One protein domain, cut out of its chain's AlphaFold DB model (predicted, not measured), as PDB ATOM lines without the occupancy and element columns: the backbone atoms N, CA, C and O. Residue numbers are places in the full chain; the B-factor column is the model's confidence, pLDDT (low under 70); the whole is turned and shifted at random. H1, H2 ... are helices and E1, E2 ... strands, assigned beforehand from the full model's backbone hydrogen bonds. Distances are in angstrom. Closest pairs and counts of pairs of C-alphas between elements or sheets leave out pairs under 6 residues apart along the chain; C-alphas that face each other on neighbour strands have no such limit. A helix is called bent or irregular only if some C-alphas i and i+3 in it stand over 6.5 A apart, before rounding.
ATOM      1  N   ARG A   4     159.983 155.260 156.397       70.31
ATOM      2  CA  ARG A   4     158.781 155.813 157.028       70.31
ATOM      3  C   ARG A   4     159.054 156.062 158.506       70.31
ATOM      4  O   ARG A   4     159.644 155.219 159.175       70.31
ATOM      5  N   VAL A   5     158.610 157.211 159.004       71.44
ATOM      6  CA  VAL A   5     158.653 157.567 160.427       71.44
ATOM      7  C   VAL A   5     157.226 157.537 160.940       71.44
ATOM      8  O   VAL A   5     156.343 158.139 160.332       71.44
ATOM      9  N   PHE A   6     157.007 156.869 162.063       76.62
ATOM     10  CA  PHE A   6     155.715 156.839 162.733       76.62
ATOM     11  C   PHE A   6     155.882 157.299 164.174       76.62
ATOM     12  O   PHE A   6     156.847 156.917 164.835       76.62
ATOM     13  N   ILE A   7     154.926 158.083 164.666       75.88
ATOM     14  CA  ILE A   7     154.766 158.299 166.102       75.88
ATOM     15  C   ILE A   7     154.035 157.070 166.626       75.88
ATOM     16  O   ILE A   7     152.874 156.852 166.282       75.88
ATOM     17  N   THR A   8     154.725 156.239 167.398       76.69
ATOM     18  CA  THR A   8     154.131 155.029 167.983       76.69
ATOM     19  C   THR A   8     153.517 155.295 169.338       76.69
ATOM     20  O   THR A   8     152.582 154.603 169.730       76.69
ATOM     21  N   ASN A   9     154.005 156.316 170.035       74.50
ATOM     22  CA  ASN A   9     153.439 156.739 171.298       74.50
ATOM     23  C   ASN A   9     153.668 158.236 171.512       74.50
ATOM     24  O   ASN A   9     154.694 158.786 171.101       74.50
ATOM     25  N   TYR A  10     152.723 158.890 172.174       76.62
ATOM     26  CA  TYR A  10     152.899 160.249 172.657       76.62
ATOM     27  C   TYR A  10     152.298 160.366 174.057       76.62
ATOM     28  O   TYR A  10     151.167 159.952 174.295       76.62
ATOM     29  N   ASP A  11     153.064 160.932 174.987       78.50
ATOM     30  CA  ASP A  11     152.573 161.323 176.307       78.50
ATOM     31  C   ASP A  11     152.794 162.825 176.448       78.50
ATOM     32  O   ASP A  11     153.920 163.318 176.339       78.50
ATOM     33  N   SER A  12     151.707 163.560 176.647       75.38
ATOM     34  CA  SER A  12     151.754 164.984 176.949       75.38
ATOM     35  C   SER A  12     151.300 165.179 178.383       75.38
ATOM     36  O   SER A  12     150.143 164.913 178.713       75.38
ATOM     37  N   LYS A  13     152.190 165.693 179.228       75.06
ATOM     38  CA  LYS A  13     151.856 166.070 180.597       75.06
ATOM     39  C   LYS A  13     152.088 167.551 180.785       75.06
ATOM     40  O   LYS A  13     153.188 168.061 180.592       75.06
ATOM     41  N   THR A  14     151.043 168.240 181.216       61.12
ATOM     42  CA  THR A  14     151.187 169.569 181.797       61.12
ATOM     43  C   THR A  14     151.612 169.380 183.244       61.12
ATOM     44  O   THR A  14     150.805 169.025 184.103       61.12
ATOM     45  N   THR A  15     152.894 169.574 183.517       61.12
ATOM     46  CA  THR A  15     153.406 169.602 184.884       61.12
ATOM     47  C   THR A  15     153.185 171.006 185.429       61.12
ATOM     48  O   THR A  15     153.692 171.988 184.890       61.12
ATOM     49  N   ASN A  16     152.404 171.130 186.502       52.28
ATOM     50  CA  ASN A  16     152.342 172.389 187.241       52.28
ATOM     51  C   ASN A  16     153.740 172.660 187.817       52.28
ATOM     52  O   ASN A  16     154.213 171.895 188.658       52.28
ATOM     53  N   LEU A  17     154.421 173.707 187.351       57.34
ATOM     54  CA  LEU A  17     155.740 174.063 187.869       57.34
ATOM     55  C   LEU A  17     155.666 174.918 189.127       57.34
ATOM     56  O   LEU A  17     154.703 175.641 189.377       57.34
ATOM     57  N   LYS A  18     156.786 174.913 189.854       55.88
ATOM     58  CA  LYS A  18     157.162 175.946 190.821       55.88
ATOM     59  C   LYS A  18     157.103 177.341 190.171       55.88
ATOM     60  O   LYS A  18     157.960 177.678 189.362       55.88
ATOM     61  N   GLY A  19     156.143 178.175 190.575       64.56
ATOM     62  CA  GLY A  19     156.060 179.590 190.183       64.56
ATOM     63  C   GLY A  19     154.934 179.905 189.187       64.56
ATOM     64  O   GLY A  19     153.845 179.353 189.294       64.56
ATOM     65  N   LYS A  20     155.172 180.850 188.260       56.25
ATOM     66  CA  LYS A  20     154.184 181.343 187.267       56.25
ATOM     67  C   LYS A  20     154.271 180.680 185.883       56.25
ATOM     68  O   LYS A  20     153.383 180.893 185.063       56.25
ATOM     69  N   VAL A  21     155.327 179.918 185.607       56.00
ATOM     70  CA  VAL A  21     155.536 179.253 184.310       56.00
ATOM     71  C   VAL A  21     154.815 177.905 184.333       56.00
ATOM     72  O   VAL A  21     154.785 177.255 185.367       56.00
ATOM     73  N   LYS A  22     154.197 177.473 183.233       58.25
ATOM     74  CA  LYS A  22     153.659 176.109 183.091       58.25
ATOM     75  C   LYS A  22     154.585 175.343 182.148       58.25
ATOM     76  O   LYS A  22     154.566 175.627 180.956       58.25
ATOM     77  N   GLU A  23     155.373 174.388 182.641       59.94
ATOM     78  CA  GLU A  23     156.127 173.490 181.755       59.94
ATOM     79  C   GLU A  23     155.184 172.391 181.293       59.94
ATOM     80  O   GLU A  23     154.681 171.583 182.080       59.94
ATOM     81  N   SER A  24     154.965 172.344 179.986       60.56
ATOM     82  CA  SER A  24     154.396 171.165 179.354       60.56
ATOM     83  C   SER A  24     155.533 170.281 178.874       60.56
ATOM     84  O   SER A  24     156.373 170.709 178.088       60.56
ATOM     85  N   GLN A  25     155.550 169.043 179.350       69.50
ATOM     86  CA  GLN A  25     156.447 168.015 178.854       69.50
ATOM     87  C   GLN A  25     155.718 167.218 177.775       69.50
ATOM     88  O   GLN A  25     154.653 166.646 178.017       69.50
ATOM     89  N   LEU A  26     156.303 167.186 176.579       73.00
ATOM     90  CA  LEU A  26     155.874 166.320 175.489       73.00
ATOM     91  C   LEU A  26     156.928 165.232 175.291       73.00
ATOM     92  O   LEU A  26     158.072 165.525 174.948       73.00
ATOM     93  N   LYS A  27     156.534 163.975 175.486       75.94
ATOM     94  CA  LYS A  27     157.346 162.804 175.166       75.94
ATOM     95  C   LYS A  27     156.802 162.168 173.894       75.94
ATOM     96  O   LYS A  27     155.635 161.788 173.846       75.94
ATOM     97  N   LEU A  28     157.655 162.042 172.882       76.31
ATOM     98  CA  LEU A  28     157.339 161.367 171.626       76.31
ATOM     99  C   LEU A  28     158.198 160.114 171.501       76.31
ATOM    100  O   LEU A  28     159.415 160.172 171.672       76.31
ATOM    101  N   GLU A  29     157.563 158.996 171.176       80.38
ATOM    102  CA  GLU A  29     158.242 157.778 170.759       80.38
ATOM    103  C   GLU A  29     158.093 157.636 169.247       80.38
ATOM    104  O   GLU A  29     156.979 157.632 168.711       80.38
ATOM    105  N   LEU A  30     159.229 157.566 168.556       76.38
ATOM    106  CA  LEU A  30     159.284 157.455 167.107       76.38
ATOM    107  C   LEU A  30     159.799 156.078 166.714       76.38
ATOM    108  O   LEU A  30     160.865 155.657 167.160       76.38
ATOM    109  N   THR A  31     159.083 155.421 165.809       76.12
ATOM    110  CA  THR A  31     159.567 154.224 165.127       76.12
ATOM    111  C   THR A  31     159.966 154.590 163.709       76.12
ATOM    112  O   THR A  31     159.145 155.048 162.909       76.12
ATOM    113  N   PHE A  32     161.242 154.382 163.397       73.62
ATOM    114  CA  PHE A  32     161.771 154.534 162.051       73.62
ATOM    115  C   PHE A  32     161.813 153.173 161.363       73.62
ATOM    116  O   PHE A  32     162.491 152.255 161.822       73.62
ATOM    117  N   TRP A  33     161.096 153.045 160.252       73.00
ATOM    118  CA  TRP A  33     161.073 151.830 159.452       73.00
ATOM    119  C   TRP A  33     161.753 152.080 158.114       73.00
ATOM    120  O   TRP A  33     161.356 152.959 157.348       73.00
ATOM    121  N   SER A  34     162.787 151.297 157.825       69.56
ATOM    122  CA  SER A  34     163.544 151.371 156.581       69.56
ATOM    123  C   SER A  34     163.796 149.967 156.058       69.56
ATOM    124  O   SER A  34     164.153 149.075 156.820       69.56
ATOM    125  N   LYS A  35     163.619 149.784 154.745       69.88
ATOM    126  CA  LYS A  35     164.033 148.557 154.046       69.88
ATOM    127  C   LYS A  35     165.547 148.478 153.843       69.88
ATOM    128  O   LYS A  35     166.064 147.411 153.543       69.88
ATOM    129  N   GLU A  36     166.241 149.604 153.974       65.62
ATOM    130  CA  GLU A  36     167.698 149.670 153.985       65.62
ATOM    131  C   GLU A  36     168.159 149.531 155.447       65.62
ATOM    132  O   GLU A  36     167.809 150.380 156.273       65.62
ATOM    133  N   GLU A  37     168.955 148.502 155.769       58.84
ATOM    134  CA  GLU A  37     169.606 148.270 157.083       58.84
ATOM    135  C   GLU A  37     170.676 149.331 157.428       58.84
ATOM    136  O   GLU A  37     171.630 149.095 158.167       58.84
ATOM    137  N   CYS A  38     170.579 150.531 156.861       69.62
ATOM    138  CA  CYS A  38     171.621 151.528 156.994       69.62
ATOM    139  C   CYS A  38     171.443 152.296 158.311       69.62
ATOM    140  O   CYS A  38     170.752 153.313 158.374       69.62
ATOM    141  N   MET A  39     172.087 151.806 159.374       72.81
ATOM    142  CA  MET A  39     172.187 152.472 160.683       72.81
ATOM    143  C   MET A  39     172.621 153.945 160.572       72.81
ATOM    144  O   MET A  39     172.185 154.781 161.359       72.81
ATOM    145  N   SER A  40     173.432 154.293 159.567       75.94
ATOM    146  CA  SER A  40     173.848 155.675 159.300       75.94
ATOM    147  C   SER A  40     172.691 156.575 158.855       75.94
ATOM    148  O   SER A  40     172.627 157.726 159.279       75.94
ATOM    149  N   ALA A  41     171.738 156.060 158.073       72.19
ATOM    150  CA  ALA A  41     170.540 156.803 157.685       72.19
ATOM    151  C   ALA A  41     169.625 157.059 158.891       72.19
ATOM    152  O   ALA A  41     169.088 158.156 159.039       72.19
ATOM    153  N   GLN A  42     169.501 156.072 159.785       73.31
ATOM    154  CA  GLN A  42     168.762 156.220 161.043       73.31
ATOM    155  C   GLN A  42     169.416 157.273 161.947       73.31
ATOM    156  O   GLN A  42     168.734 158.150 162.475       73.31
ATOM    157  N   ALA A  43     170.746 157.232 162.079       79.12
ATOM    158  CA  ALA A  43     171.506 158.193 162.873       79.12
ATOM    159  C   ALA A  43     171.423 159.621 162.307       79.12
ATOM    160  O   ALA A  43     171.236 160.566 163.074       79.12
ATOM    161  N   SER A  44     171.510 159.782 160.981       81.25
ATOM    162  CA  SER A  44     171.342 161.086 160.325       81.25
ATOM    163  C   SER A  44     169.950 161.652 160.582       81.25
ATOM    164  O   SER A  44     169.831 162.794 161.013       81.25
ATOM    165  N   PHE A  45     168.904 160.836 160.418       79.06
ATOM    166  CA  PHE A  45     167.532 161.256 160.696       79.06
ATOM    167  C   PHE A  45     167.348 161.710 162.153       79.06
ATOM    168  O   PHE A  45     166.768 162.765 162.399       79.06
ATOM    169  N   LEU A  46     167.863 160.945 163.125       80.56
ATOM    170  CA  LEU A  46     167.773 161.308 164.544       80.56
ATOM    171  C   LEU A  46     168.492 162.628 164.853       80.56
ATOM    172  O   LEU A  46     167.993 163.417 165.656       80.56
ATOM    173  N   LYS A  47     169.639 162.881 164.212       84.12
ATOM    174  CA  LYS A  47     170.374 164.141 164.351       84.12
ATOM    175  C   LYS A  47     169.560 165.317 163.808       84.12
ATOM    176  O   LYS A  47     169.314 166.264 164.552       84.12
ATOM    177  N   ASP A  48     169.087 165.216 162.567       83.75
ATOM    178  CA  ASP A  48     168.319 166.279 161.907       83.75
ATOM    179  C   ASP A  48     167.012 166.575 162.660       83.75
ATOM    180  O   ASP A  48     166.617 167.730 162.828       83.75
ATOM    181  N   PHE A  49     166.354 165.533 163.181       82.31
ATOM    182  CA  PHE A  49     165.140 165.679 163.979       82.31
ATOM    183  C   PHE A  49     165.403 166.370 165.326       82.31
ATOM    184  O   PHE A  49     164.632 167.240 165.731       82.31
ATOM    185  N   ASN A  50     166.500 166.035 166.010       82.44
ATOM    186  CA  ASN A  50     166.885 166.697 167.257       82.44
ATOM    187  C   ASN A  50     167.205 168.185 167.040       82.44
ATOM    188  O   ASN A  50     166.781 169.029 167.828       82.44
ATOM    189  N   ASP A  51     167.910 168.518 165.958       87.31
ATOM    190  CA  ASP A  51     168.231 169.906 165.614       87.31
ATOM    191  C   ASP A  51     166.967 170.699 165.239       87.31
ATOM    192  O   ASP A  51     166.801 171.846 165.664       87.31
ATOM    193  N   PHE A  52     166.015 170.071 164.537       84.56
ATOM    194  CA  PHE A  52     164.691 170.648 164.304       84.56
ATOM    195  C   PHE A  52     163.954 170.939 165.619       84.56
ATOM    196  O   PHE A  52     163.455 172.052 165.797       84.56
ATOM    197  N   LEU A  53     163.902 169.981 166.554       81.50
ATOM    198  CA  LEU A  53     163.238 170.171 167.849       81.50
ATOM    199  C   LEU A  53     163.871 171.310 168.655       81.50
ATOM    200  O   LEU A  53     163.143 172.159 169.169       81.50
ATOM    201  N   LYS A  54     165.206 171.381 168.711       81.75
ATOM    202  CA  LYS A  54     165.922 172.497 169.352       81.75
ATOM    203  C   LYS A  54     165.564 173.830 168.713       81.75
ATOM    204  O   LYS A  54     165.140 174.731 169.418       81.75
ATOM    205  N   SER A  55     165.600 173.925 167.382       83.44
ATOM    206  CA  SER A  55     165.219 175.156 166.679       83.44
ATOM    207  C   SER A  55     163.772 175.580 166.954       83.44
ATOM    208  O   SER A  55     163.476 176.773 167.006       83.44
ATOM    209  N   ARG A  56     162.845 174.625 167.112       78.75
ATOM    210  CA  ARG A  56     161.450 174.921 167.470       78.75
ATOM    211  C   ARG A  56     161.317 175.404 168.910       78.75
ATOM    212  O   ARG A  56     160.515 176.304 169.137       78.75
ATOM    213  N   ASN A  57     162.093 174.841 169.831       71.06
ATOM    214  CA  ASN A  57     162.108 175.261 171.229       71.06
ATOM    215  C   ASN A  57     162.801 176.616 171.409       71.06
ATOM    216  O   ASN A  57     162.259 177.453 172.107       71.06
ATOM    217  N   ASP A  58     163.907 176.886 170.711       72.44
ATOM    218  CA  ASP A  58     164.594 178.187 170.745       72.44
ATOM    219  C   ASP A  58     163.725 179.316 170.164       72.44
ATOM    220  O   ASP A  58     163.856 180.475 170.539       72.44
ATOM    221  N   LYS A  59     162.826 178.989 169.224       66.12
ATOM    222  CA  LYS A  59     161.827 179.925 168.674       66.12
ATOM    223  C   LYS A  59     160.584 180.071 169.549       66.12
ATOM    224  O   LYS A  59     159.780 180.970 169.304       66.12
ATOM    225  N   ALA A  60     160.379 179.161 170.495       59.94
ATOM    226  CA  ALA A  60     159.357 179.294 171.513       59.94
ATOM    227  C   ALA A  60     159.996 180.092 172.654       59.94
ATOM    228  O   ALA A  60     160.669 179.529 173.503       59.94
TER     229      ALA A  60
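Overview. This is residues 4 to 60 of the 62 residues of an uncharacterized protein of Bacillus thuringiensis subsp. konkukian (UniProt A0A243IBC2). A long, narrow hairpin of two strands, E1 and E2, makes the length of the model, and one helix, H1, folds back beside E2 after a tight turn. H1 comes near the hairpin with its residues 41 to 46, while residues 47 to 60, of which 47 to 58 belong to H1, stand free and stick out from it. The printed part has 57 residues, with two named strands and one named helix in the order E1, E2, H1; the sheet's order is E1 - E2, antiparallel, and the class is mixed, helices and strands. The whole is only just loose, close to extended, with a radius of gyration of the C-alphas of 15.0 A, and its outline is a rod spanning 48 by 22 by 13 A.

Along the chain. Strand E1, residues 4 to 16, begins with C-alpha 4 at (158.781, 155.813, 157.028) and is 35.1 A long from first to last C-alpha. Strand E2, residues 22 to 34, is 37.6 A long and begins with C-alpha 22 at (153.659, 176.109, 183.091). Helix H1, residues 39 to 58, is 28.6 A long and ends with C-alpha 58 at (164.594, 178.187, 170.745).

Arrangement. E1 and E2 form a hairpin, antiparallel, with an angle of 167 degrees between their N-to-C directions. C-alphas that face each other include those of Thr 14 and Ser 24, 4.3 A apart, and those of Val 5 and Phe 32, 4.6 A apart. Among the backbone pairs within hydrogen-bond range are N 4 and O 33 at 2.8 A, near one end of the hairpin, and N 15 and O 23 at 3.0 A, near the other. The closest C-alphas of E2 and H1 are those of Phe 32 and Gln 42, 7.3 A apart, the one pair within 8 A; the centres of E2 and H1 are 12.2 A apart. Within 10 A, H1 has 7 pairs of C-alphas with E2 and 1 with E1. E1 and H1 are apart. In H1, which is not bent, every O i to N i+4 pair is within hydrogen-bond range.

Size, cuts and confidence. The two C-alphas farthest apart are those of Gly 19 and Glu 36, at 48.4 A. Without the stretches that stand free, residues 36 to 41 and 47 to 60, the body has 37 residues and spans 48 by 19 by 8 A. The printed part has no cut, and the links E1 to E2, of 5 residues, and E2 to H1, of 4 residues, are both tight. The mean pLDDT of the printed part is 72.2, and confidence is low, under 70, in residues 14 to 25, 34 to 38 and 59 to 60.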